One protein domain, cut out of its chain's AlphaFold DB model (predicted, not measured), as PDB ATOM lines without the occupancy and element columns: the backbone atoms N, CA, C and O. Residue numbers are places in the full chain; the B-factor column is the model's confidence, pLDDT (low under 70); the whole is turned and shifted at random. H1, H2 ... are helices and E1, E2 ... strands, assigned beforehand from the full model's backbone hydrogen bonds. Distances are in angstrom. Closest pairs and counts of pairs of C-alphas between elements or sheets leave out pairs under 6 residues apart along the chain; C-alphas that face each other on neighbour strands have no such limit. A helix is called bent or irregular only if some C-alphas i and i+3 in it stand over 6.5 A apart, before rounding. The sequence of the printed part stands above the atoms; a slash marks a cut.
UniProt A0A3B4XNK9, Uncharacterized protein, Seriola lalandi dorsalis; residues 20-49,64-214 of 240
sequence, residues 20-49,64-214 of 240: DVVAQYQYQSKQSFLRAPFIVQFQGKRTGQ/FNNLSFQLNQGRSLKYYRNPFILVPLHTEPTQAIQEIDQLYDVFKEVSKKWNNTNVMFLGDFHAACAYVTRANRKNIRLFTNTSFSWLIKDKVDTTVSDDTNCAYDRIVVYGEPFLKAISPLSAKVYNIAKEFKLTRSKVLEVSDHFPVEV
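What this domain is: This is residues 20 to 49 and 64 to 214 of the 240 residues of an uncharacterized protein of Seriola lalandi dorsalis (UniProt A0A3B4XNK9). One twisted sheet of six strands has the long helix H1 over one face, running along E3 and E4, while the short helices H2 and H3 pack on the part of H1 between residues 97 and 104. At a distance from the sheet, H5 and H6 make a small head whose residues 194 to 199 stick out, and the long stretch of residues 64 to 83 has no named element. The printed part has 181 residues with six named helices and six named strands, in the order E1 E2 E3 H1 E4 H2 H3 E5 E6 H4 H5 H6; the sheet is mixed, in the order E1 E2 E3 E4 E6 E5. The class is mixed, helices and strands, with under half of the residues, 77, in named elements. The whole is compact, with a radius of gyration of the C-alphas of 16.9 A and spans of 48 by 42 by 26 A.

Where its parts are: E1, residues 20 to 26, begins at C-alpha 20 at (21.855, -8.723, 39.835) and is 17.9 A long. E2, residues 38 to 44, is 19.7 A long. After the cut come E3, residues 84 to 88, 13.0 A, and H1, residues 93 to 114, 30.0 A, with C-alpha 93 at (42.079, -26.754, 22.137). H1 is irregular, with C-alphas 94 and 97 8.0 A apart, and has a kink of 43 degrees near residue 100. E4, residues 119 to 124, is 16.7 A long. H2, residues 136 to 139, H3, residues 141 to 144, and E5, residues 148 to 150, are short. E6, residues 169 to 174, is 17.0 A long. H4, residues 176 to 179, H5, residues 192 to 195, and H6, residues 200 to 204, follow; H6 ends at C-alpha 204 at (24.978, -35.901, 21.376).

How they stand to each other: The edge strand E1 and E2 form an antiparallel hairpin, with N 22 and O 41 2.9 A apart, within hydrogen-bond range. E2 and E3 are antiparallel, with N 42 and O 84 at 2.8 A. E3 and E4 are parallel at 22 degrees, with N 120 and O 85 at 2.8 A; E3, H1 and E4 form a strand-helix-strand unit, two parallel neighbour strands with a helix between them in the chain, and its crossover is right-handed. H1 is on the sheet at a height over the sheet of 8.8 A, over E3 and E4, at 19 degrees to E4 on the local plane; helix and sheet make two layers. The closest C-alphas of H1 and E4 are those of Phe 107 and Val 119, 7.3 A apart. H1 touches H3 with residues 100 to 104 alone, closest at the C-alphas of Asp 101 and Arg 141, 5.5 A. H1 touches H2 with residues 97 to 101 alone, closest at Ile 97 and Asn 136, 7.0 A between C-alphas. H2 is not on the sheet, and H3 only grazes it with residues 141 to 143. E4, H2, H3 and E5 form a split strand-helix-strand unit, with E6 between the two strands in the sheet, and its crossover is right-handed. E4 and E6 are antiparallel, with N 121 and O 172 at 2.8 A. The edge strand E5 and E6 form an antiparallel hairpin, with N 149 and O 173 at 2.8 A. H4 only grazes the sheet with residues 176 to 179. H5 and H6 only just touch, with 3 pairs of C-alphas within 8 A, the closest being Ala 193 and Arg 200 at 6.2 A; neither is on the sheet. In H6 every O i to N i+4 pair is within hydrogen-bond range, in H1 14 of 18, and H2, H3, H4 and H5 are too short for such a pair.

The domain as a whole: The two C-alphas farthest apart, those of Gly 48 and Ala 135, are 50.4 A apart. Residues 50 to 63 are not printed, and C-alphas 49 and 64 are 22.7 A apart across the cut. Of the links that are printed whole, those from E1 to E2, E4 to H2, E5 to E6 and H4 to H5 are long. Residues 188 to 189 pair with residues 212 to 213, antiparallel. The mean pLDDT of the printed part is 88.5; residue 30, residues 45 to 49 and residues 64 to 79 are under 70.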
ATOM      1  N   ASP A  20      21.766  -9.899  40.695       84.56
ATOM      2  CA  ASP A  20      21.855  -8.723  39.835       84.56
ATOM      3  C   ASP A  20      23.223  -8.680  39.170       84.56
ATOM      4  O   ASP A  20      24.248  -8.909  39.817       84.56
ATOM      5  N   VAL A  21      23.237  -8.367  37.876       87.56
ATOM      6  CA  VAL A  21      24.461  -7.966  37.188       87.56
ATOM      7  C   VAL A  21      24.799  -6.555  37.651       87.56
ATOM      8  O   VAL A  21      24.013  -5.635  37.438       87.56
ATOM      9  N   VAL A  22      25.959  -6.385  38.281       90.94
ATOM     10  CA  VAL A  22      26.403  -5.075  38.788       90.94
ATOM     11  C   VAL A  22      27.464  -4.431  37.912       90.94
ATOM     12  O   VAL A  22      27.569  -3.210  37.876       90.94
ATOM     13  N   ALA A  23      28.235  -5.237  37.185       92.19
ATOM     14  CA  ALA A  23      29.208  -4.749  36.223       92.19
ATOM     15  C   ALA A  23      29.494  -5.809  35.161       92.19
ATOM     16  O   ALA A  23      29.336  -7.010  35.387       92.19
ATOM     17  N   GLN A  24      29.949  -5.348  34.001       95.25
ATOM     18  CA  GLN A  24      30.401  -6.184  32.896       95.25
ATOM     19  C   GLN A  24      31.726  -5.636  32.373       95.25
ATOM     20  O   GLN A  24      31.983  -4.430  32.447       95.25
ATOM     21  N   TYR A  25      32.580  -6.513  31.863       94.00
ATOM     22  CA  TYR A  25      33.877  -6.140  31.333       94.00
ATOM     23  C   TYR A  25      34.325  -7.103  30.233       94.00
ATOM     24  O   TYR A  25      34.564  -8.279  30.483       94.00
ATOM     25  N   GLN A  26      34.473  -6.589  29.012       95.06
ATOM     26  CA  GLN A  26      35.123  -7.318  27.928       95.06
ATOM     27  C   GLN A  26      36.639  -7.180  28.084       95.06
ATOM     28  O   GLN A  26      37.165  -6.072  27.954       95.06
ATOM     29  N   TYR A  27      37.332  -8.290  28.340       94.06
ATOM     30  CA  TYR A  27      38.788  -8.295  28.448       94.06
ATOM     31  C   TYR A  27      39.431  -7.897  27.112       94.06
ATOM     32  O   TYR A  27      38.964  -8.314  26.049       94.06
ATOM     33  N   GLN A  28      40.471  -7.059  27.160       87.12
ATOM     34  CA  GLN A  28      41.007  -6.379  25.971       87.12
ATOM     35  C   GLN A  28      42.320  -6.964  25.430       87.12
ATOM     36  O   GLN A  28      42.697  -6.635  24.306       87.12
ATOM     37  N   SER A  29      43.023  -7.838  26.164       80.12
ATOM     38  CA  SER A  29      44.277  -8.419  25.657       80.12
ATOM     39  C   SER A  29      43.998  -9.486  24.595       80.12
ATOM     40  O   SER A  29      43.802 -10.662  24.901       80.12
ATOM     41  N   LYS A  30      43.976  -9.064  23.324       66.12
ATOM     42  CA  LYS A  30      43.723  -9.939  22.166       66.12
ATOM     43  C   LYS A  30      44.876 -10.895  21.853       66.12
ATOM     44  O   LYS A  30      44.644 -11.925  21.246       66.12
ATOM     45  N   GLN A  31      46.109 -10.572  22.249       75.25
ATOM     46  CA  GLN A  31      47.263 -11.453  22.002       75.25
ATOM     47  C   GLN A  31      47.262 -12.693  22.910       75.25
ATOM     48  O   GLN A  31      47.945 -13.671  22.624       75.25
ATOM     49  N   SER A  32      46.495 -12.650  24.001       82.69
ATOM     50  CA  SER A  32      46.453 -13.700  25.021       82.69
ATOM     51  C   SER A  32      45.373 -14.757  24.774       82.69
ATOM     52  O   SER A  32      45.463 -15.835  25.353       82.69
ATOM     53  N   PHE A  33      44.356 -14.446  23.964       93.00
ATOM     54  CA  PHE A  33      43.178 -15.288  23.751       93.00
ATOM     55  C   PHE A  33      42.713 -15.201  22.302       93.00
ATOM     56  O   PHE A  33      42.550 -14.094  21.783       93.00
ATOM     57  N   LEU A  34      42.363 -16.336  21.694       92.69
ATOM     58  CA  LEU A  34      41.630 -16.345  20.426       92.69
ATOM     59  C   LEU A  34      40.285 -15.614  20.586       92.69
ATOM     60  O   LEU A  34      39.852 -14.857  19.714       92.69
ATOM     61  N   ARG A  35      39.638 -15.808  21.743       90.44
ATOM     62  CA  ARG A  35      38.416 -15.107  22.145       90.44
ATOM     63  C   ARG A  35      38.522 -14.639  23.589       90.44
ATOM     64  O   ARG A  35      38.348 -15.412  24.524       90.44
ATOM     65  N   ALA A  36      38.777 -13.346  23.766       92.31
ATOM     66  CA  ALA A  36      38.920 -12.763  25.093       92.31
ATOM     67  C   ALA A  36      37.634 -12.920  25.940       92.31
ATOM     68  O   ALA A  36      36.528 -12.715  25.419       92.31
ATOM     69  N   PRO A  37      37.754 -13.238  27.243       93.88
ATOM     70  CA  PRO A  37      36.607 -13.505  28.104       93.88
ATOM     71  C   PRO A  37      35.732 -12.263  28.318       93.88
ATOM     72  O   PRO A  37      36.227 -11.148  28.513       93.88
ATOM     73  N   PHE A  38      34.413 -12.474  28.330       94.06
ATOM     74  CA  PHE A  38      33.434 -11.472  28.751       94.06
ATOM     75  C   PHE A  38      33.064 -11.696  30.213       94.06
ATOM     76  O   PHE A  38      32.423 -12.680  30.570       94.06
ATOM     77  N   ILE A  39      33.482 -10.778  31.068       97.00
ATOM     78  CA  ILE A  39      33.511 -10.961  32.511       97.00
ATOM     79  C   ILE A  39      32.334 -10.225  33.130       97.00
ATOM     80  O   ILE A  39      32.055  -9.079  32.781       97.00
ATOM     81  N   VAL A  40      31.656 -10.862  34.081       95.94
ATOM     82  CA  VAL A  40      30.468 -10.292  34.721       95.94
ATOM     83  C   VAL A  40      30.619 -10.348  36.231       95.94
ATOM     84  O   VAL A  40      30.954 -11.389  36.797       95.94
ATOM     85  N   GLN A  41      30.356  -9.227  36.892       94.50
ATOM     86  CA  GLN A  41      30.223  -9.171  38.337       94.50
ATOM     87  C   GLN A  41      28.747  -9.269  38.713       94.50
ATOM     88  O   GLN A  41      27.900  -8.541  38.188       94.50
ATOM     89  N   PHE A  42      28.460 -10.153  39.657       91.56
ATOM     90  CA  PHE A  42      27.138 -10.410  40.196       91.56
ATOM     91  C   PHE A  42      27.061 -10.017  41.663       91.56
ATOM     92  O   PHE A  42      28.051 -10.082  42.394       91.56
ATOM     93  N   GLN A  43      25.855  -9.677  42.102       87.44
ATOM     94  CA  GLN A  43      25.517  -9.370  43.483       87.44
ATOM     95  C   GLN A  43      24.256 -10.144  43.879       87.44
ATOM     96  O   GLN A  43      23.248 -10.125  43.172       87.44
ATOM     97  N   GLY A  44      24.290 -10.833  45.020       77.94
ATOM     98  CA  GLY A  44      23.105 -11.515  45.545       77.94
ATOM     99  C   GLY A  44      22.049 -10.519  46.030       77.94
ATOM    100  O   GLY A  44      22.369  -9.611  46.804       77.94
ATOM    101  N   LYS A  45      20.782 -10.703  45.628       67.62
ATOM    102  CA  LYS A  45      19.666  -9.861  46.089       67.62
ATOM    103  C   LYS A  45      19.384 -10.021  47.579       67.62
ATOM    104  O   LYS A  45      19.470 -11.108  48.161       67.62
ATOM    105  N   ARG A  46      18.961  -8.922  48.206       56.31
ATOM    106  CA  ARG A  46      18.437  -8.923  49.575       56.31
ATOM    107  C   ARG A  46      17.050  -9.571  49.562       56.31
ATOM    108  O   ARG A  46      16.184  -9.171  48.788       56.31
ATOM    109  N   THR A  47      16.820 -10.562  50.424       47.97
ATOM    110  CA  THR A  47      15.486 -11.137  50.641       47.97
ATOM    111  C   THR A  47      14.526 -10.016  51.061       47.97
ATOM    112  O   THR A  47      14.654  -9.496  52.165       47.97
ATOM    113  N   GLY A  48      13.634  -9.598  50.150       44.44
ATOM    114  CA  GLY A  48      12.673  -8.500  50.344       44.44
ATOM    115  C   GLY A  48      12.621  -7.447  49.225       44.44
ATOM    116  O   GLY A  48      11.626  -6.739  49.131       44.44
ATOM    117  N   GLN A  49      13.627  -7.354  48.346       36.22
ATOM    118  CA  GLN A  49      13.571  -6.468  47.172       36.22
ATOM    119  C   GLN A  49      13.016  -7.217  45.957       36.22
ATOM    120  O   GLN A  49      13.741  -7.897  45.232       36.22
ATOM    121  N   PHE A  64      25.865 -16.600  29.053       37.22
ATOM    122  CA  PHE A  64      25.223 -16.396  30.362       37.22
ATOM    123  C   PHE A  64      23.726 -16.707  30.388       37.22
ATOM    124  O   PHE A  64      23.144 -16.793  31.468       37.22
ATOM    125  N   ASN A  65      23.100 -16.915  29.228       33.34
ATOM    126  CA  ASN A  65      21.656 -17.145  29.151       33.34
ATOM    127  C   ASN A  65      21.249 -18.545  29.659       33.34
ATOM    128  O   ASN A  65      20.068 -18.770  29.910       33.34
ATOM    129  N   ASN A  66      22.220 -19.450  29.864       32.47
ATOM    130  CA  ASN A  66      21.999 -20.850  30.241       32.47
ATOM    131  C   ASN A  66      22.505 -21.235  31.649       32.47
ATOM    132  O   ASN A  66      22.443 -22.413  32.008       32.47
ATOM    133  N   LEU A  67      22.967 -20.291  32.485       36.50
ATOM    134  CA  LEU A  67      23.253 -20.603  33.894       36.50
ATOM    135  C   LEU A  67      21.941 -20.845  34.655       36.50
ATOM    136  O   LEU A  67      21.217 -19.914  35.006       36.50
ATOM    137  N   SER A  68      21.647 -22.113  34.932       33.34
ATOM    138  CA  SER A  68      20.483 -22.538  35.707       33.34
ATOM    139  C   SER A  68      20.909 -22.961  37.118       33.34
ATOM    140  O   SER A  68      21.764 -23.816  37.310       33.34
ATOM    141  N   PHE A  69      20.316 -22.333  38.138       38.84
ATOM    142  CA  PHE A  69      20.535 -22.654  39.552       38.84
ATOM    143  C   PHE A  69      19.288 -23.361  40.111       38.84
ATOM    144  O   PHE A  69      18.207 -22.776  40.114       38.84
ATOM    145  N   GLN A  70      19.420 -24.602  40.607       28.72
ATOM    146  CA  GLN A  70      18.289 -25.420  41.094       28.72
ATOM    147  C   GLN A  70      18.427 -25.848  42.571       28.72
ATOM    148  O   GLN A  70      19.403 -26.514  42.937       28.72
ATOM    149  N   LEU A  71      17.418 -25.556  43.415       34.34
ATOM    150  CA  LEU A  71      17.277 -26.093  44.787       34.34
ATOM    151  C   LEU A  71      15.802 -26.214  45.260       34.34
ATOM    152  O   LEU A  71      14.954 -25.406  44.887       34.34
ATOM    153  N   ASN A  72      15.541 -27.217  46.116       26.89
ATOM    154  CA  ASN A  72      14.242 -27.585  46.710       26.89
ATOM    155  C   ASN A  72      13.920 -26.836  48.026       26.89
ATOM    156  O   ASN A  72      14.808 -26.314  48.697       26.89
ATOM    157  N   GLN A  73      12.625 -26.802  48.369       32.09
ATOM    158  CA  GLN A  73      12.002 -25.986  49.421       32.09
ATOM    159  C   GLN A  73      12.479 -26.266  50.858       32.09
ATOM    160  O   GLN A  73      12.642 -27.415  51.258       32.09
ATOM    161  N   GLY A  74      12.566 -25.199  51.667       30.09
ATOM    162  CA  GLY A  74      12.656 -25.276  53.129       30.09
ATOM    163  C   GLY A  74      13.267 -24.034  53.791       30.09
ATOM    164  O   GLY A  74      14.479 -23.943  53.919       30.09
ATOM    165  N   ARG A  75      12.404 -23.132  54.289       37.38
ATOM    166  CA  ARG A  75      12.691 -21.984  55.188       37.38
ATOM    167  C   ARG A  75      13.566 -20.848  54.624       37.38
ATOM    168  O   ARG A  75      14.273 -20.986  53.636       37.38
ATOM    169  N   SER A  76      13.428 -19.666  55.235       42.09
ATOM    170  CA  SER A  76      14.070 -18.403  54.836       42.09
ATOM    171  C   SER A  76      15.595 -18.503  54.925       42.09
ATOM    172  O   SER A  76      16.203 -18.239  55.963       42.09
ATOM    173  N   LEU A  77      16.219 -18.925  53.830       43.75
ATOM    174  CA  LEU A  77      17.663 -18.963  53.680       43.75
ATOM    175  C   LEU A  77      18.140 -17.553  53.300       43.75
ATOM    176  O   LEU A  77      17.783 -17.001  52.265       43.75
ATOM    177  N   LYS A  78      18.933 -16.926  54.168       52.09
ATOM    178  CA  LYS A  78      19.728 -15.740  53.814       52.09
ATOM    179  C   LYS A  78      20.789 -16.214  52.811       52.09
ATOM    180  O   LYS A  78      21.428 -17.204  53.109       52.09
ATOM    181  N   TYR A  79      20.951 -15.594  51.638       64.00
ATOM    182  CA  TYR A  79      21.734 -16.140  50.500       64.00
ATOM    183  C   TYR A  79      23.164 -15.604  50.375       64.00
ATOM    184  O   TYR A  79      23.482 -14.655  51.077       64.00
ATOM    185  N   TYR A  80      24.052 -16.181  49.551       72.19
ATOM    186  CA  TYR A  80      25.379 -15.574  49.346       72.19
ATOM    187  C   TYR A  80      25.210 -14.132  48.850       72.19
ATOM    188  O   TYR A  80      24.637 -13.891  47.791       72.19
ATOM    189  N   ARG A  81      25.631 -13.174  49.678       79.69
ATOM    190  CA  ARG A  81      25.383 -11.743  49.466       79.69
ATOM    191  C   ARG A  81      26.593 -11.010  48.930       79.69
ATOM    192  O   ARG A  81      26.430  -9.891  48.477       79.69
ATOM    193  N   ASN A  82      27.790 -11.567  49.029       86.81
ATOM    194  CA  ASN A  82      28.967 -10.813  48.632       86.81
ATOM    195  C   ASN A  82      29.049 -10.780  47.103       86.81
ATOM    196  O   ASN A  82      28.745 -11.796  46.470       86.81
ATOM    197  N   PRO A  83      29.465  -9.652  46.507       92.06
ATOM    198  CA  PRO A  83      29.657  -9.606  45.076       92.06
ATOM    199  C   PRO A  83      30.712 -10.627  44.657       92.06
ATOM    200  O   PRO A  83      31.726 -10.815  45.338       92.06
ATOM    201  N   PHE A  84      30.493 -11.275  43.523       94.81
ATOM    202  CA  PHE A  84      31.419 -12.243  42.947       94.81
ATOM    203  C   PHE A  84      31.506 -12.064  41.439       94.81
ATOM    204  O   PHE A  84      30.628 -11.476  40.814       94.81
ATOM    205  N   ILE A  85      32.599 -12.535  40.866       97.62
ATOM    206  CA  ILE A  85      32.965 -12.325  39.474       97.62
ATOM    207  C   ILE A  85      32.960 -13.676  38.779       97.62
ATOM    208  O   ILE A  85      33.589 -14.615  39.264       97.62
ATOM    209  N   LEU A  86      32.276 -13.760  37.643       98.12
ATOM    210  CA  LEU A  86      32.339 -14.905  36.745       98.12
ATOM    211  C   LEU A  86      33.191 -14.552  35.528       98.12
ATOM    212  O   LEU A  86      32.907 -13.582  34.822       98.12
ATOM    213  N   VAL A  87      34.213 -15.367  35.288       98.38
ATOM    214  CA  VAL A  87      35.090 -15.306  34.119       98.38
ATOM    215  C   VAL A  87      34.832 -16.562  33.279       98.38
ATOM    216  O   VAL A  87      35.336 -17.635  33.617       98.38
ATOM    217  N   PRO A  88      34.014 -16.468  32.221       97.44
ATOM    218  CA  PRO A  88      33.780 -17.579  31.321       97.44
ATOM    219  C   PRO A  88      34.966 -17.742  30.372       97.44
ATOM    220  O   PRO A  88      35.505 -16.747  29.885       97.44
ATOM    221  N   LEU A  89      35.346 -18.978  30.070       97.38
ATOM    222  CA  LEU A  89      36.338 -19.277  29.041       97.38
ATOM    223  C   LEU A  89      35.919 -20.527  28.267       97.38
ATOM    224  O   LEU A  89      35.475 -21.509  28.855       97.38
ATOM    225  N   HIS A  90      36.068 -20.453  26.951       97.12
ATOM    226  CA  HIS A  90      36.016 -21.592  26.048       97.12
ATOM    227  C   HIS A  90      37.307 -21.553  25.238       97.12
ATOM    228  O   HIS A  90      37.434 -20.708  24.346       97.12
ATOM    229  N   THR A  91      38.274 -22.383  25.611       97.75
ATOM    230  CA  THR A  91      39.607 -22.322  25.011       97.75
ATOM    231  C   THR A  91      39.614 -22.865  23.597       97.75
ATOM    232  O   THR A  91      38.903 -23.818  23.293       97.75
ATOM    233  N   GLU A  92      40.505 -22.345  22.762       96.94
ATOM    234  CA  GLU A  92      40.933 -23.072  21.569       96.94
ATOM    235  C   GLU A  92      41.770 -24.300  21.999       96.94
ATOM    236  O   GLU A  92      42.768 -24.112  22.703       96.94
ATOM    237  N   PRO A  93      41.424 -25.548  21.612       96.50
ATOM    238  CA  PRO A  93      42.079 -26.754  22.137       96.50
ATOM    239  C   PRO A  93      43.606 -26.750  21.979       96.50
ATOM    240  O   PRO A  93      44.342 -27.144  22.884       96.50
ATOM    241  N   THR A  94      44.094 -26.249  20.842       96.31
ATOM    242  CA  THR A  94      45.532 -26.160  20.535       96.31
ATOM    243  C   THR A  94      46.263 -25.068  21.323       96.31
ATOM    244  O   THR A  94      47.489 -25.094  21.408       96.31
ATOM    245  N   GLN A  95      45.532 -24.137  21.944       96.88
ATOM    246  CA  GLN A  95      46.062 -23.032  22.751       96.88
ATOM    247  C   GLN A  95      45.643 -23.116  24.227       96.88
ATOM    248  O   GLN A  95      45.940 -22.203  24.999       96.88
ATOM    249  N   ALA A  96      45.012 -24.217  24.655       97.81
ATOM    250  CA  ALA A  96      44.466 -24.382  26.002       97.81
ATOM    251  C   ALA A  96      45.486 -24.056  27.107       97.81
ATOM    252  O   ALA A  96      45.176 -23.350  28.062       97.81
ATOM    253  N   ILE A  97      46.739 -24.496  26.957       97.88
ATOM    254  CA  ILE A  97      47.809 -24.215  27.929       97.88
ATOM    255  C   ILE A  97      48.026 -22.704  28.098       97.88
ATOM    256  O   ILE A  97      48.092 -22.219  29.227       97.88
ATOM    257  N   GLN A  98      48.134 -21.973  26.985       97.44
ATOM    258  CA  GLN A  98      48.351 -20.530  26.989       97.44
ATOM    259  C   GLN A  98      47.131 -19.810  27.560       97.44
ATOM    260  O   GLN A  98      47.272 -19.034  28.500       97.44
ATOM    261  N   GLU A  99      45.934 -20.089  27.049       98.06
ATOM    262  CA  GLU A  99      44.723 -19.377  27.462       98.06
ATOM    263  C   GLU A  99      44.376 -19.610  28.943       98.06
ATOM    264  O   GLU A  99      44.035 -18.659  29.651       98.06
ATOM    265  N   ILE A 100      44.538 -20.837  29.463       98.38
ATOM    266  CA  ILE A 100      44.332 -21.108  30.897       98.38
ATOM    267  C   ILE A 100      45.368 -20.356  31.742       98.38
ATOM    268  O   ILE A 100      45.024 -19.829  32.800       98.38
ATOM    269  N   ASP A 101      46.635 -20.290  31.322       98.31
ATOM    270  CA  ASP A 101      47.651 -19.543  32.071       98.31
ATOM    271  C   ASP A 101      47.339 -18.037  32.115       98.31
ATOM    272  O   ASP A 101      47.466 -17.399  33.165       98.31
ATOM    273  N   GLN A 102      46.832 -17.483  31.011       98.00
ATOM    274  CA  GLN A 102      46.440 -16.076  30.905       98.00
ATOM    275  C   GLN A 102      45.248 -15.708  31.804       98.00
ATOM    276  O   GLN A 102      45.097 -14.537  32.166       98.00
ATOM    277  N   LEU A 103      44.450 -16.676  32.277       98.19
ATOM    278  CA  LEU A 103      43.419 -16.417  33.293       98.19
ATOM    279  C   LEU A 103      43.993 -15.845  34.597       98.19
ATOM    280  O   LEU A 103      43.284 -15.139  35.315       98.19
ATOM    281  N   TYR A 104      45.270 -16.084  34.907       98.31
ATOM    282  CA  TYR A 104      45.921 -15.444  36.052       98.31
ATOM    283  C   TYR A 104      46.090 -13.928  35.860       98.31
ATOM    284  O   TYR A 104      45.981 -13.150  36.811       98.31
ATOM    285  N   ASP A 105      46.347 -13.475  34.636       97.69
ATOM    286  CA  ASP A 105      46.455 -12.047  34.346       97.69
ATOM    287  C   ASP A 105      45.069 -11.392  34.317       97.69
ATOM    288  O   ASP A 105      44.892 -10.320  34.902       97.69
ATOM    289  N   VAL A 106      44.064 -12.103  33.791       97.94
ATOM    290  CA  VAL A 106      42.649 -11.723  33.919       97.94
ATOM    291  C   VAL A 106      42.262 -11.559  35.391       97.94
ATOM    292  O   VAL A 106      41.698 -10.528  35.750       97.94
ATOM    293  N   PHE A 107      42.608 -12.524  36.253       98.31
ATOM    294  CA  PHE A 107      42.372 -12.466  37.700       98.31
ATOM    295  C   PHE A 107      42.901 -11.162  38.309       98.31
ATOM    296  O   PHE A 107      42.139 -10.411  38.919       98.31
ATOM    297  N   LYS A 108      44.197 -10.872  38.120       98.06
ATOM    298  CA  LYS A 108      44.832  -9.668  38.676       98.06
ATOM    299  C   LYS A 108      44.111  -8.400  38.234       98.06
ATOM    300  O   LYS A 108      43.887  -7.501  39.045       98.06
ATOM    301  N   GLU A 109      43.758  -8.327  36.955       97.25
ATOM    302  CA  GLU A 109      43.126  -7.151  36.379       97.25
ATOM    303  C   GLU A 109      41.722  -6.929  36.935       97.25
ATOM    304  O   GLU A 109      41.434  -5.840  37.435       97.25
ATOM    305  N   VAL A 110      40.858  -7.948  36.917       97.25
ATOM    306  CA  VAL A 110      39.472  -7.790  37.382       97.25
ATOM    307  C   VAL A 110      39.382  -7.622  38.888       97.25
ATOM    308  O   VAL A 110      38.556  -6.842  39.366       97.25
ATOM    309  N   SER A 111      40.277  -8.267  39.640       98.12
ATOM    310  CA  SER A 111      40.352  -8.066  41.083       98.12
ATOM    311  C   SER A 111      40.781  -6.656  41.448       98.12
ATOM    312  O   SER A 111      40.188  -6.072  42.353       98.12
ATOM    313  N   LYS A 112      41.735  -6.066  40.718       98.00
ATOM    314  CA  LYS A 112      42.090  -4.651  40.883       98.00
ATOM    315  C   LYS A 112      40.950  -3.734  40.438       98.00
ATOM    316  O   LYS A 112      40.613  -2.796  41.153       98.00
ATOM    317  N   LYS A 113      40.346  -4.009  39.279       97.25
ATOM    318  CA  LYS A 113      39.299  -3.179  38.665       97.25
ATOM    319  C   LYS A 113      38.073  -3.018  39.561       97.25
ATOM    320  O   LYS A 113      37.516  -1.929  39.625       97.25
ATOM    321  N   TRP A 114      37.655  -4.090  40.229       97.12
ATOM    322  CA  TRP A 114      36.439  -4.104  41.046       97.12
ATOM    323  C   TRP A 114      36.698  -4.234  42.547       97.12
ATOM    324  O   TRP A 114      35.748  -4.412  43.306       97.12
ATOM    325  N   ASN A 115      37.964  -4.153  42.976       97.44
ATOM    326  CA  ASN A 115      38.389  -4.366  44.362       97.44
ATOM    327  C   ASN A 115      37.745  -5.626  44.982       97.44
ATOM    328  O   ASN A 115      37.178  -5.594  46.074       97.44
ATOM    329  N   ASN A 116      37.750  -6.729  44.227       96.38
ATOM    330  CA  ASN A 116      37.025  -7.949  44.572       96.38
ATOM    331  C   ASN A 116      37.789  -9.201  44.128       96.38
ATOM    332  O   ASN A 116      38.066  -9.401  42.946       96.38
ATOM    333  N   THR A 117      38.091 -10.079  45.078       97.94
ATOM    334  CA  THR A 117      38.821 -11.332  44.842       97.94
ATOM    335  C   THR A 117      37.922 -12.569  44.819       97.94
ATOM    336  O   THR A 117      38.424 -13.668  44.602       97.94
ATOM    337  N   ASN A 118      36.600 -12.422  44.969       97.06
ATOM    338  CA  ASN A 118      35.639 -13.518  44.815       97.06
ATOM    339  C   ASN A 118      35.454 -13.856  43.327       97.06
ATOM    340  O   ASN A 118      34.432 -13.521  42.730       97.06
ATOM    341  N   VAL A 119      36.464 -14.471  42.714       98.50
ATOM    342  CA  VAL A 119      36.492 -14.788  41.281       98.50
ATOM    343  C   VAL A 119      36.272 -16.282  41.068       98.50
ATOM    344  O   VAL A 119      36.916 -17.112  41.714       98.50
ATOM    345  N   MET A 120      35.360 -16.616  40.156       98.62
ATOM    346  CA  MET A 120      35.122 -17.960  39.639       98.62
ATOM    347  C   MET A 120      35.397 -17.975  38.138       98.62
ATOM    348  O   MET A 120      34.791 -17.216  37.383       98.62
ATOM    349  N   PHE A 121      36.276 -18.872  37.710       98.75
ATOM    350  CA  PHE A 121      36.500 -19.205  36.310       98.75
ATOM    351  C   PHE A 121      35.668 -20.436  35.969       98.75
ATOM    352  O   PHE A 121      35.651 -21.388  36.757       98.75
ATOM    353  N   LEU A 122      34.980 -20.427  34.831       98.19
ATOM    354  CA  LEU A 122      34.170 -21.565  34.405       98.19
ATOM    355  C   LEU A 122      34.072 -21.706  32.886       98.19
ATOM    356  O   LEU A 122      34.131 -20.717  32.161       98.19
ATOM    357  N   GLY A 123      33.864 -22.935  32.432       97.19
ATOM    358  CA  GLY A 123      33.625 -23.266  31.030       97.19
ATOM    359  C   GLY A 123      34.510 -24.405  30.546       97.19
ATOM    360  O   GLY A 123      35.153 -25.084  31.353       97.19
ATOM    361  N   ASP A 124      34.522 -24.598  29.235       98.25
ATOM    362  CA  ASP A 124      35.331 -25.610  28.574       98.25
ATOM    363  C   ASP A 124      36.769 -25.113  28.406       98.25
ATOM    364  O   ASP A 124      37.096 -24.289  27.547       98.25
ATOM    365  N   PHE A 125      37.648 -25.594  29.278       98.38
ATOM    366  CA  PHE A 125      39.051 -25.196  29.269       98.38
ATOM    367  C   PHE A 125      39.907 -26.157  28.452       98.38
ATOM    368  O   PHE A 125      41.121 -25.973  28.413       98.38
ATOM    369  N   HIS A 126      39.338 -27.244  27.915       98.25
ATOM    370  CA  HIS A 126      40.116 -28.354  27.365       98.25
ATOM    371  C   HIS A 126      41.228 -28.830  28.338       98.25
ATOM    372  O   HIS A 126      42.300 -29.277  27.939       98.25
ATOM    373  N   ALA A 127      41.005 -28.739  29.659       96.56
ATOM    374  CA  ALA A 127      42.051 -28.835  30.692       96.56
ATOM    375  C   ALA A 127      42.477 -30.274  31.073       96.56
ATOM    376  O   ALA A 127      42.824 -30.558  32.233       96.56
ATOM    377  N   ALA A 128      42.426 -31.211  30.126       97.19
ATOM    378  CA  ALA A 128      42.741 -32.619  30.349       97.19
ATOM    379  C   ALA A 128      43.210 -33.325  29.067       97.19
ATOM    380  O   ALA A 128      43.334 -32.713  28.006       97.19
ATOM    381  N   CYS A 129      43.454 -34.634  29.189       96.44
ATOM    382  CA  CYS A 129      43.779 -35.527  28.080       96.44
ATOM    383  C   CYS A 129      44.960 -35.003  27.240       96.44
ATOM    384  O   CYS A 129      45.975 -34.588  27.808       96.44
ATOM    385  N   ALA A 130      44.859 -35.063  25.911       96.31
ATOM    386  CA  ALA A 130      45.942 -34.678  25.009       96.31
ATOM    387  C   ALA A 130      46.224 -33.164  25.004       96.31
ATOM    388  O   ALA A 130      47.350 -32.765  24.727       96.31
ATOM    389  N   TYR A 131      45.234 -32.331  25.344       97.56
ATOM    390  CA  TYR A 131      45.363 -30.872  25.285       97.56
ATOM    391  C   TYR A 131      46.157 -30.296  26.462       97.56
ATOM    392  O   TYR A 131      46.995 -29.413  26.281       97.56
ATOM    393  N   VAL A 132      45.945 -30.815  27.680       98.12
ATOM    394  CA  VAL A 132      46.684 -30.378  28.877       98.12
ATOM    395  C   VAL A 132      47.131 -31.582  29.703       98.12
ATOM    396  O   VAL A 132      46.402 -32.103  30.555       98.12
ATOM    397  N   THR A 133      48.386 -31.988  29.507       97.12
ATOM    398  CA  THR A 133      48.997 -33.088  30.261       97.12
ATOM    399  C   THR A 133      49.427 -32.655  31.665       97.12
ATOM    400  O   THR A 133      49.597 -31.470  31.966       97.12
ATOM    401  N   ARG A 134      49.709 -33.627  32.546       95.56
ATOM    402  CA  ARG A 134      50.256 -33.359  33.891       95.56
ATOM    403  C   ARG A 134      51.567 -32.562  33.855       95.56
ATOM    404  O   ARG A 134      51.821 -31.793  34.779       95.56
ATOM    405  N   ALA A 135      52.385 -32.739  32.817       97.19
ATOM    406  CA  ALA A 135      53.618 -31.978  32.646       97.19
ATOM    407  C   ALA A 135      53.322 -30.507  32.316       97.19
ATOM    408  O   ALA A 135      53.898 -29.625  32.949       97.19
ATOM    409  N   ASN A 136      52.368 -30.240  31.415       97.25
ATOM    410  CA  ASN A 136      52.002 -28.876  31.021       97.25
ATOM    411  C   ASN A 136      51.472 -28.044  32.193       97.25
ATOM    412  O   ASN A 136      51.758 -26.856  32.275       97.25
ATOM    413  N   ARG A 137      50.759 -28.664  33.139       96.56
ATOM    414  CA  ARG A 137      50.189 -27.973  34.311       96.56
ATOM    415  C   ARG A 137      51.217 -27.248  35.169       96.56
ATOM    416  O   ARG A 137      50.870 -26.267  35.814       96.56
ATOM    417  N   LYS A 138      52.474 -27.699  35.165       96.56
ATOM    418  CA  LYS A 138      53.568 -27.019  35.873       96.56
ATOM    419  C   LYS A 138      53.852 -25.622  35.307       96.56
ATOM    420  O   LYS A 138      54.399 -24.792  36.020       96.56
ATOM    421  N   ASN A 139      53.441 -25.365  34.067       96.69
ATOM    422  CA  ASN A 139      53.631 -24.096  33.367       96.69
ATOM    423  C   ASN A 139      52.383 -23.203  33.411       96.69
ATOM    424  O   ASN A 139      52.381 -22.144  32.798       96.69
ATOM    425  N   ILE A 140      51.319 -23.629  34.098       98.38
ATOM    426  CA  ILE A 140      50.054 -22.898  34.169       98.38
ATOM    427  C   ILE A 140      49.887 -22.371  35.594       98.38
ATOM    428  O   ILE A 140      49.726 -23.140  36.548       98.38
ATOM    429  N   ARG A 141      49.891 -21.045  35.757       98.56
ATOM    430  CA  ARG A 141      49.794 -20.368  37.065       98.56
ATOM    431  C   ARG A 141      48.525 -20.732  37.827       98.56
ATOM    432  O   ARG A 141      48.564 -20.886  39.044       98.56
ATOM    433  N   LEU A 142      47.420 -20.952  37.116       97.81
ATOM    434  CA  LEU A 142      46.148 -21.370  37.709       97.81
ATOM    435  C   LEU A 142      46.192 -22.787  38.325       97.81
ATOM    436  O   LEU A 142      45.411 -23.080  39.226       97.81
ATOM    437  N   PHE A 143      47.089 -23.667  37.859       97.75
ATOM    438  CA  PHE A 143      47.306 -25.002  38.439       97.75
ATOM    439  C   PHE A 143      48.352 -24.999  39.560       97.75
ATOM    440  O   PHE A 143      48.242 -25.787  40.497       97.75
ATOM    441  N   THR A 144      49.383 -24.159  39.453       98.00
ATOM    442  CA  THR A 144      50.512 -24.142  40.400       98.00
ATOM    443  C   THR A 144      50.258 -23.276  41.629       98.00
ATOM    444  O   THR A 144      50.793 -23.563  42.698       98.00
ATOM    445  N   ASN A 145      49.425 -22.241  41.517       98.06
ATOM    446  CA  ASN A 145      49.059 -21.399  42.646       98.06
ATOM    447  C   ASN A 145      47.929 -22.048  43.464       98.06
ATOM    448  O   ASN A 145      46.786 -22.145  43.020       98.06
ATOM    449  N   THR A 146      48.241 -22.426  44.705       97.44
ATOM    450  CA  THR A 146      47.326 -23.120  45.629       97.44
ATOM    451  C   THR A 146      46.148 -22.273  46.104       97.44
ATOM    452  O   THR A 146      45.219 -22.803  46.707       97.44
ATOM    453  N   SER A 147      46.150 -20.967  45.825       98.31
ATOM    454  CA  SER A 147      45.003 -20.092  46.088       98.31
ATOM    455  C   SER A 147      43.844 -20.359  45.126       98.31
ATOM    456  O   SER A 147      42.725 -19.932  45.399       98.31
ATOM    457  N   PHE A 148      44.083 -21.056  44.009       98.62
ATOM    458  CA  PHE A 148      43.045 -21.464  43.067       98.62
ATOM    459  C   PHE A 148      42.579 -22.887  43.366       98.62
ATOM    460  O   PHE A 148      43.323 -23.862  43.272       98.62
ATOM    461  N   SER A 149      41.301 -23.014  43.702       98.44
ATOM    462  CA  SER A 149      40.661 -24.286  43.999       98.44
ATOM    463  C   SER A 149      39.870 -24.790  42.801       98.44
ATOM    464  O   SER A 149      38.823 -24.245  42.455       98.44
ATOM    465  N   TRP A 150      40.358 -25.872  42.201       98.38
ATOM    466  CA  TRP A 150      39.690 -26.589  41.117       98.38
ATOM    467  C   TRP A 150      38.577 -27.466  41.696       98.38
ATOM    468  O   TRP A 150      38.842 -28.452  42.400       98.38
ATOM    469  N   LEU A 151      37.327 -27.078  41.447       98.44
ATOM    470  CA  LEU A 151      36.144 -27.725  42.012       98.44
ATOM    471  C   LEU A 151      35.758 -28.977  41.217       98.44
ATOM    472  O   LEU A 151      35.493 -30.014  41.822       98.44
ATOM    473  N   ILE A 152      35.819 -28.905  39.884       98.12
ATOM    474  CA  ILE A 152      35.737 -30.083  39.009       98.12
ATOM    475  C   ILE A 152      37.118 -30.748  38.960       98.12
ATOM    476  O   ILE A 152      38.103 -30.162  38.494       98.12
ATOM    477  N   LYS A 153      37.198 -31.955  39.530       97.06
ATOM    478  CA  LYS A 153      38.449 -32.705  39.699       97.06
ATOM    479  C   LYS A 153      38.871 -33.383  38.400       97.06
ATOM    480  O   LYS A 153      38.055 -33.684  37.546       97.06
ATOM    481  N   ASP A 154      40.157 -33.703  38.301       96.00
ATOM    482  CA  ASP A 154      40.766 -34.260  37.082       96.00
ATOM    483  C   ASP A 154      40.247 -35.629  36.649       96.00
ATOM    484  O   ASP A 154      40.462 -36.024  35.512       96.00
ATOM    485  N   LYS A 155      39.614 -36.364  37.568       96.00
ATOM    486  CA  LYS A 155      39.029 -37.683  37.307       96.00
ATOM    487  C   LYS A 155      37.537 -37.612  36.962       96.00
ATOM    488  O   LYS A 155      36.880 -38.645  36.937       96.00
ATOM    489  N   VAL A 156      36.986 -36.409  36.808       97.00
ATOM    490  CA  VAL A 156      35.579 -36.201  36.464       97.00
ATOM    491  C   VAL A 156      35.482 -36.058  34.954       97.00
ATOM    492  O   VAL A 156      35.976 -35.078  34.408       97.00
ATOM    493  N   ASP A 157      34.848 -37.027  34.306       97.50
ATOM    494  CA  ASP A 157      34.537 -36.957  32.883       97.50
ATOM    495  C   ASP A 157      33.425 -35.939  32.626       97.50
ATOM    496  O   ASP A 157      32.337 -36.056  33.198       97.50
ATOM    497  N   THR A 158      33.702 -34.945  31.785       97.75
ATOM    498  CA  THR A 158      32.738 -33.913  31.387       97.75
ATOM    499  C   THR A 158      32.230 -34.114  29.960       97.75
ATOM    500  O   THR A 158      31.462 -33.291  29.474       97.75
ATOM    501  N   THR A 159      32.592 -35.218  29.301       97.06
ATOM    502  CA  THR A 159      32.246 -35.498  27.900       97.06
ATOM    503  C   THR A 159      31.072 -36.471  27.751       97.06
ATOM    504  O   THR A 159      30.789 -37.289  28.628       97.06
ATOM    505  N   VAL A 160      30.357 -36.376  26.626       95.00
ATOM    506  CA  VAL A 160      29.203 -37.230  26.279       95.00
ATOM    507  C   VAL A 160      29.594 -38.369  25.332       95.00
ATOM    508  O   VAL A 160      28.850 -39.337  25.203       95.00
ATOM    509  N   SER A 161      30.762 -38.348  24.692       90.62
ATOM    510  CA  SER A 161      31.210 -39.525  23.931       90.62
ATOM    511  C   SER A 161      31.531 -40.699  24.868       90.62
ATOM    512  O   SER A 161      31.923 -40.480  26.010       90.62
ATOM    513  N   ASP A 162      31.313 -41.939  24.426       86.25
ATOM    514  CA  ASP A 162      31.780 -43.139  25.147       86.25
ATOM    515  C   ASP A 162      33.283 -43.395  24.918       86.25
ATOM    516  O   ASP A 162      33.918 -44.127  25.678       86.25
ATOM    517  N   ASP A 163      33.864 -42.749  23.903       90.06
ATOM    518  CA  ASP A 163      35.269 -42.909  23.509       90.06
ATOM    519  C   ASP A 163      36.219 -41.978  24.277       90.06
ATOM    520  O   ASP A 163      37.442 -42.051  24.128       90.06
ATOM    521  N   THR A 164      35.674 -41.078  25.096       92.31
ATOM    522  CA  THR A 164      36.440 -40.087  25.851       92.31
ATOM    523  C   THR A 164      36.145 -40.167  27.341       92.31
ATOM    524  O   THR A 164      35.059 -40.531  27.772       92.31
ATOM    525  N   ASN A 165      37.152 -39.826  28.142       96.12
ATOM    526  CA  ASN A 165      37.032 -39.670  29.587       96.12
ATOM    527  C   ASN A 165      37.933 -38.506  30.002       96.12
ATOM    528  O   ASN A 165      39.103 -38.694  30.352       96.12
ATOM    529  N   CYS A 166      37.412 -37.289  29.845       97.88
ATOM    530  CA  CYS A 166      38.212 -36.071  29.902       97.88
ATOM    531  C   CYS A 166      37.541 -34.996  30.759       97.88
ATOM    532  O   CYS A 166      36.368 -34.684  30.600       97.88
ATOM    533  N   ALA A 167      38.326 -34.390  31.653       97.88
ATOM    534  CA  ALA A 167      37.912 -33.260  32.485       97.88
ATOM    535  C   ALA A 167      38.162 -31.924  31.760       97.88
ATOM    536  O   ALA A 167      39.034 -31.142  32.174       97.88
ATOM    537  N   TYR A 168      37.467 -31.702  30.643       98.44
ATOM    538  CA  TYR A 168      37.611 -30.493  29.828       98.44
ATOM    539  C   TYR A 168      36.953 -29.282  30.487       98.44
ATOM    540  O   TYR A 168      37.604 -28.246  30.648       98.44
ATOM    541  N   ASP A 169      35.728 -29.456  30.978       98.56
ATOM    542  CA  ASP A 169      34.940 -28.409  31.617       98.56
ATOM    543  C   ASP A 169      35.327 -28.234  33.078       98.56
ATOM    544  O   ASP A 169      35.466 -29.191  33.850       98.56
ATOM    545  N   ARG A 170      35.523 -26.985  33.491       98.56
ATOM    546  CA  ARG A 170      36.103 -26.667  34.793       98.56
ATOM    547  C   ARG A 170      35.325 -25.584  35.503       98.56
ATOM    548  O   ARG A 170      34.692 -24.726  34.901       98.56
ATOM    549  N   ILE A 171      35.414 -25.641  36.827       98.75
ATOM    550  CA  ILE A 171      35.013 -24.567  37.729       98.75
ATOM    551  C   ILE A 171      36.176 -24.371  38.695       98.75
ATOM    552  O   ILE A 171      36.570 -25.315  39.390       98.75
ATOM    553  N   VAL A 172      36.735 -23.167  38.726       98.69
ATOM    554  CA  VAL A 172      37.895 -22.807  39.550       98.69
ATOM    555  C   VAL A 172      37.555 -21.557  40.345       98.69
ATOM    556  O   VAL A 172      37.062 -20.590  39.777       98.69
ATOM    557  N   VAL A 173      37.814 -21.554  41.651       98.50
ATOM    558  CA  VAL A 173      37.559 -20.392  42.519       98.50
ATOM    559  C   VAL A 173      38.834 -19.909  43.187       98.50
ATOM    560  O   VAL A 173      39.687 -20.719  43.546       98.50
ATOM    561  N   TYR A 174      38.959 -18.596  43.367       98.56
ATOM    562  CA  TYR A 174      40.096 -17.996  44.060       98.56
ATOM    563  C   TYR A 174      39.817 -17.766  45.551       98.56
ATOM    564  O   TYR A 174      38.819 -17.148  45.922       98.56
ATOM    565  N   GLY A 175      40.764 -18.186  46.387       96.75
ATOM    566  CA  GLY A 175      40.864 -17.838  47.798       96.75
ATOM    567  C   GLY A 175      39.908 -18.597  48.721       96.75
ATOM    568  O   GLY A 175      38.759 -18.900  48.393       96.75
ATOM    569  N   GLU A 176      40.377 -18.833  49.944       94.94
ATOM    570  CA  GLU A 176      39.595 -19.455  51.019       94.94
ATOM    571  C   GLU A 176      38.242 -18.776  51.305       94.94
ATOM    572  O   GLU A 176      37.257 -19.490  51.516       94.94
ATOM    573  N   PRO A 177      38.116 -17.430  51.308       91.50
ATOM    574  CA  PRO A 177      36.833 -16.787  51.592       91.50
ATOM    575  C   PRO A 177      35.734 -17.179  50.602       91.50
ATOM    576  O   PRO A 177      34.619 -17.500  51.022       91.50
ATOM    577  N   PHE A 178      36.046 -17.207  49.302       94.94
ATOM    578  CA  PHE A 178      35.063 -17.563  48.287       94.94
ATOM    579  C   PHE A 178      34.865 -19.077  48.193       94.94
ATOM    580  O   PHE A 178      33.734 -19.538  48.045       94.94
ATOM    581  N   LEU A 179      35.919 -19.871  48.405       95.81
ATOM    582  CA  LEU A 179      35.796 -21.322  48.527       95.81
ATOM    583  C   LEU A 179      34.839 -21.723  49.660       95.81
ATOM    584  O   LEU A 179      33.989 -22.594  49.479       95.81
ATOM    585  N   LYS A 180      34.896 -21.046  50.814       93.62
ATOM    586  CA  LYS A 180      33.969 -21.276  51.935       93.62
ATOM    587  C   LYS A 180      32.520 -20.957  51.587       93.62
ATOM    588  O   LYS A 180      31.627 -21.490  52.252       93.62
ATOM    589  N   ALA A 181      32.275 -20.142  50.564       91.75
ATOM    590  CA  ALA A 181      30.945 -19.880  50.034       91.75
ATOM    591  C   ALA A 181      30.432 -20.988  49.107       91.75
ATOM    592  O   ALA A 181      29.251 -20.984  48.786       91.75
ATOM    593  N   ILE A 182      31.257 -21.956  48.704       92.88
ATOM    594  CA  ILE A 182      30.818 -23.109  47.916       92.88
ATOM    595  C   ILE A 182      30.170 -24.147  48.833       92.88
ATOM    596  O   ILE A 182      30.715 -24.509  49.879       92.88
ATOM    597  N   SER A 183      28.990 -24.639  48.454       92.12
ATOM    598  CA  SER A 183      28.335 -25.741  49.156       92.12
ATOM    599  C   SER A 183      29.178 -27.013  48.993       92.12
ATOM    600  O   SER A 183      29.491 -27.376  47.851       92.12
ATOM    601  N   PRO A 184      29.558 -27.701  50.086       91.56
ATOM    602  CA  PRO A 184      30.391 -28.895  50.008       91.56
ATOM    603  C   PRO A 184      29.805 -29.936  49.052       91.56
ATOM    604  O   PRO A 184      28.592 -30.143  49.033       91.56
ATOM    605  N   LEU A 185      30.670 -30.568  48.251       91.12
ATOM    606  CA  LEU A 185      30.320 -31.631  47.293       91.12
ATOM    607  C   LEU A 185      29.274 -31.243  46.228       91.12
ATOM    608  O   LEU A 185      28.735 -32.110  45.546       91.12
ATOM    609  N   SER A 186      28.977 -29.951  46.068       95.00
ATOM    610  CA  SER A 186      27.997 -29.496  45.076       95.00
ATOM    611  C   SER A 186      28.555 -29.357  43.665       95.00
ATOM    612  O   SER A 186      27.767 -29.340  42.726       95.00
ATOM    613  N   ALA A 187      29.878 -29.240  43.522       96.81
ATOM    614  CA  ALA A 187      30.525 -29.134  42.225       96.81
ATOM    615  C   ALA A 187      30.563 -30.503  41.539       96.81
ATOM    616  O   ALA A 187      31.210 -31.422  42.048       96.81
ATOM    617  N   LYS A 188      29.856 -30.653  40.420       96.44
ATOM    618  CA  LYS A 188      29.718 -31.933  39.712       96.44
ATOM    619  C   LYS A 188      29.277 -31.736  38.266       96.44
ATOM    620  O   LYS A 188      28.890 -30.645  37.866       96.44
ATOM    621  N   VAL A 189      29.284 -32.830  37.517       96.19
ATOM    622  CA  VAL A 189      28.665 -32.916  36.196       96.19
ATOM    623  C   VAL A 189      27.159 -33.131  36.342       96.19
ATOM    624  O   VAL A 189      26.712 -33.985  37.118       96.19
ATOM    625  N   TYR A 190      26.375 -32.369  35.590       94.44
ATOM    626  CA  TYR A 190      24.943 -32.564  35.437       94.44
ATOM    627  C   TYR A 190      24.681 -33.504  34.259       94.44
ATOM    628  O   TYR A 190      24.652 -33.112  33.094       94.44
ATOM    629  N   ASN A 191      24.517 -34.787  34.571       91.88
ATOM    630  CA  ASN A 191      24.308 -35.817  33.563       91.88
ATOM    631  C   ASN A 191      22.849 -35.802  33.067       91.88
ATOM    632  O   ASN A 191      21.982 -36.484  33.617       91.88
ATOM    633  N   ILE A 192      22.597 -35.025  32.009       89.94
ATOM    634  CA  ILE A 192      21.276 -34.896  31.371       89.94
ATOM    635  C   ILE A 192      20.768 -36.205  30.762       89.94
ATOM    636  O   ILE A 192      19.559 -36.430  30.753       89.94
ATOM    637  N   ALA A 193      21.666 -37.100  30.329       90.75
ATOM    638  CA  ALA A 193      21.278 -38.428  29.854       90.75
ATOM    639  C   ALA A 193      20.564 -39.199  30.972       90.75
ATOM    640  O   ALA A 193      19.476 -39.738  30.784       90.75
ATOM    641  N   LYS A 194      21.151 -39.186  32.174       93.06
ATOM    642  CA  LYS A 194      20.602 -39.855  33.352       93.06
ATOM    643  C   LYS A 194      19.335 -39.179  33.867       93.06
ATOM    644  O   LYS A 194      18.375 -39.882  34.171       93.06
ATOM    645  N   GLU A 195      19.335 -37.852  33.976       92.25
ATOM    646  CA  GLU A 195      18.195 -37.103  34.522       92.25
ATOM    647  C   GLU A 195      16.932 -37.304  33.677       92.25
ATOM    648  O   GLU A 195      15.867 -37.632  34.198       92.25
ATOM    649  N   PHE A 196      17.065 -37.161  32.358       92.06
ATOM    650  CA  PHE A 196      15.939 -37.226  31.430       92.06
ATOM    651  C   PHE A 196      15.753 -38.611  30.799       92.06
ATOM    652  O   PHE A 196      14.906 -38.772  29.924       92.06
ATOM    653  N   LYS A 197      16.516 -39.618  31.251       95.56
ATOM    654  CA  LYS A 197      16.505 -40.996  30.727       95.56
ATOM    655  C   LYS A 197      16.690 -41.049  29.202       95.56
ATOM    656  O   LYS A 197      16.022 -41.815  28.512       95.56
ATOM    657  N   LEU A 198      17.587 -40.212  28.687       94.25
ATOM    658  CA  LEU A 198      17.928 -40.136  27.270       94.25
ATOM    659  C   LEU A 198      19.085 -41.081  26.951       94.25
ATOM    660  O   LEU A 198      19.981 -41.298  27.770       94.25
ATOM    661  N   THR A 199      19.098 -41.611  25.730       93.69
ATOM    662  CA  THR A 199      20.280 -42.293  25.196       93.69
ATOM    663  C   THR A 199      21.406 -41.281  24.985       93.69
ATOM    664  O   THR A 199      21.147 -40.110  24.699       93.69
ATOM    665  N   ARG A 200      22.670 -41.719  25.069       90.12
ATOM    666  CA  ARG A 200      23.815 -40.836  24.780       90.12
ATOM    667  C   ARG A 200      23.745 -40.259  23.368       90.12
ATOM    668  O   ARG A 200      23.982 -39.072  23.212       90.12
ATOM    669  N   SER A 201      23.303 -41.044  22.382       94.06
ATOM    670  CA  SER A 201      23.062 -40.555  21.016       94.06
ATOM    671  C   SER A 201      22.121 -39.351  20.975       94.06
ATOM    672  O   SER A 201      22.398 -38.386  20.273       94.06
ATOM    673  N   LYS A 202      21.052 -39.359  21.783       94.62
ATOM    674  CA  LYS A 202      20.108 -38.242  21.848       94.62
ATOM    675  C   LYS A 202      20.688 -37.026  22.560       94.62
ATOM    676  O   LYS A 202      20.325 -35.901  22.243       94.62
ATOM    677  N   VAL A 203      21.584 -37.246  23.520       94.12
ATOM    678  CA  VAL A 203      22.318 -36.153  24.164       94.12
ATOM    679  C   VAL A 203      23.344 -35.542  23.211       94.12
ATOM    680  O   VAL A 203      23.430 -34.321  23.157       94.12
ATOM    681  N   LEU A 204      24.030 -36.356  22.402       94.81
ATOM    682  CA  LEU A 204      24.978 -35.901  21.376       94.81
ATOM    683  C   LEU A 204      24.323 -35.031  20.295       94.81
ATOM    684  O   LEU A 204      24.990 -34.174  19.729       94.81
ATOM    685  N   GLU A 205      23.020 -35.190  20.040       94.25
ATOM    686  CA  GLU A 205      22.273 -34.259  19.177       94.25
ATOM    687  C   GLU A 205      22.193 -32.832  19.756       94.25
ATOM    688  O   GLU A 205      21.916 -31.886  19.021       94.25
ATOM    689  N   VAL A 206      22.405 -32.673  21.066       91.81
ATOM    690  CA  VAL A 206      22.362 -31.387  21.775       91.81
ATOM    691  C   VAL A 206      23.768 -30.875  22.077       91.81
ATOM    692  O   VAL A 206      24.049 -29.701  21.846       91.81
ATOM    693  N   SER A 207      24.632 -31.725  22.638       94.31
ATOM    694  CA  SER A 207      26.018 -31.389  22.967       94.31
ATOM    695  C   SER A 207      26.859 -32.645  23.199       94.31
ATOM    696  O   SER A 207      26.384 -33.659  23.709       94.31
ATOM    697  N   ASP A 208      28.138 -32.539  22.867       95.00
ATOM    698  CA  ASP A 208      29.215 -33.473  23.187       95.00
ATOM    699  C   ASP A 208      29.829 -33.258  24.583       95.00
ATOM    700  O   ASP A 208      30.645 -34.072  25.025       95.00
ATOM    701  N   HIS A 209      29.389 -32.235  25.320       96.31
ATOM    702  CA  HIS A 209      29.801 -31.941  26.691       96.31
ATOM    703  C   HIS A 209      28.607 -31.998  27.650       96.31
ATOM    704  O   HIS A 209      27.503 -31.527  27.367       96.31
ATOM    705  N   PHE A 210      28.829 -32.557  28.839       95.81
ATOM    706  CA  PHE A 210      27.878 -32.416  29.930       95.81
ATOM    707  C   PHE A 210      28.088 -31.074  30.645       95.81
ATOM    708  O   PHE A 210      29.227 -30.697  30.923       95.81
ATOM    709  N   PRO A 211      27.012 -30.387  31.069       96.25
ATOM    710  CA  PRO A 211      27.152 -29.207  31.910       96.25
ATOM    711  C   PRO A 211      27.868 -29.530  33.228       96.25
ATOM    712  O   PRO A 211      27.580 -30.539  33.876       96.25
ATOM    713  N   VAL A 212      28.746 -28.634  33.678       97.19
ATOM    714  CA  VAL A 212      29.277 -28.637  35.049       97.19
ATOM    715  C   VAL A 212      28.526 -27.617  35.898       97.19
ATOM    716  O   VAL A 212      28.285 -26.487  35.479       97.19
ATOM    717  N   GLU A 213      28.149 -28.006  37.111       94.31
ATOM    718  CA  GLU A 213      27.378 -27.174  38.033       94.31
ATOM    719  C   GLU A 213      28.068 -27.053  39.390       94.31
ATOM    720  O   GLU A 213      28.852 -27.913  39.785       94.31
ATOM    721  N   VAL A 214      27.759 -25.982  40.121       95.19
ATOM    722  CA  VAL A 214      28.176 -25.763  41.512       95.19
ATOM    723  C   VAL A 214      27.101 -24.968  42.249       95.19
ATOM    724  O   VAL A 214      26.404 -24.145  41.653       95.19
TER     725      VAL A 214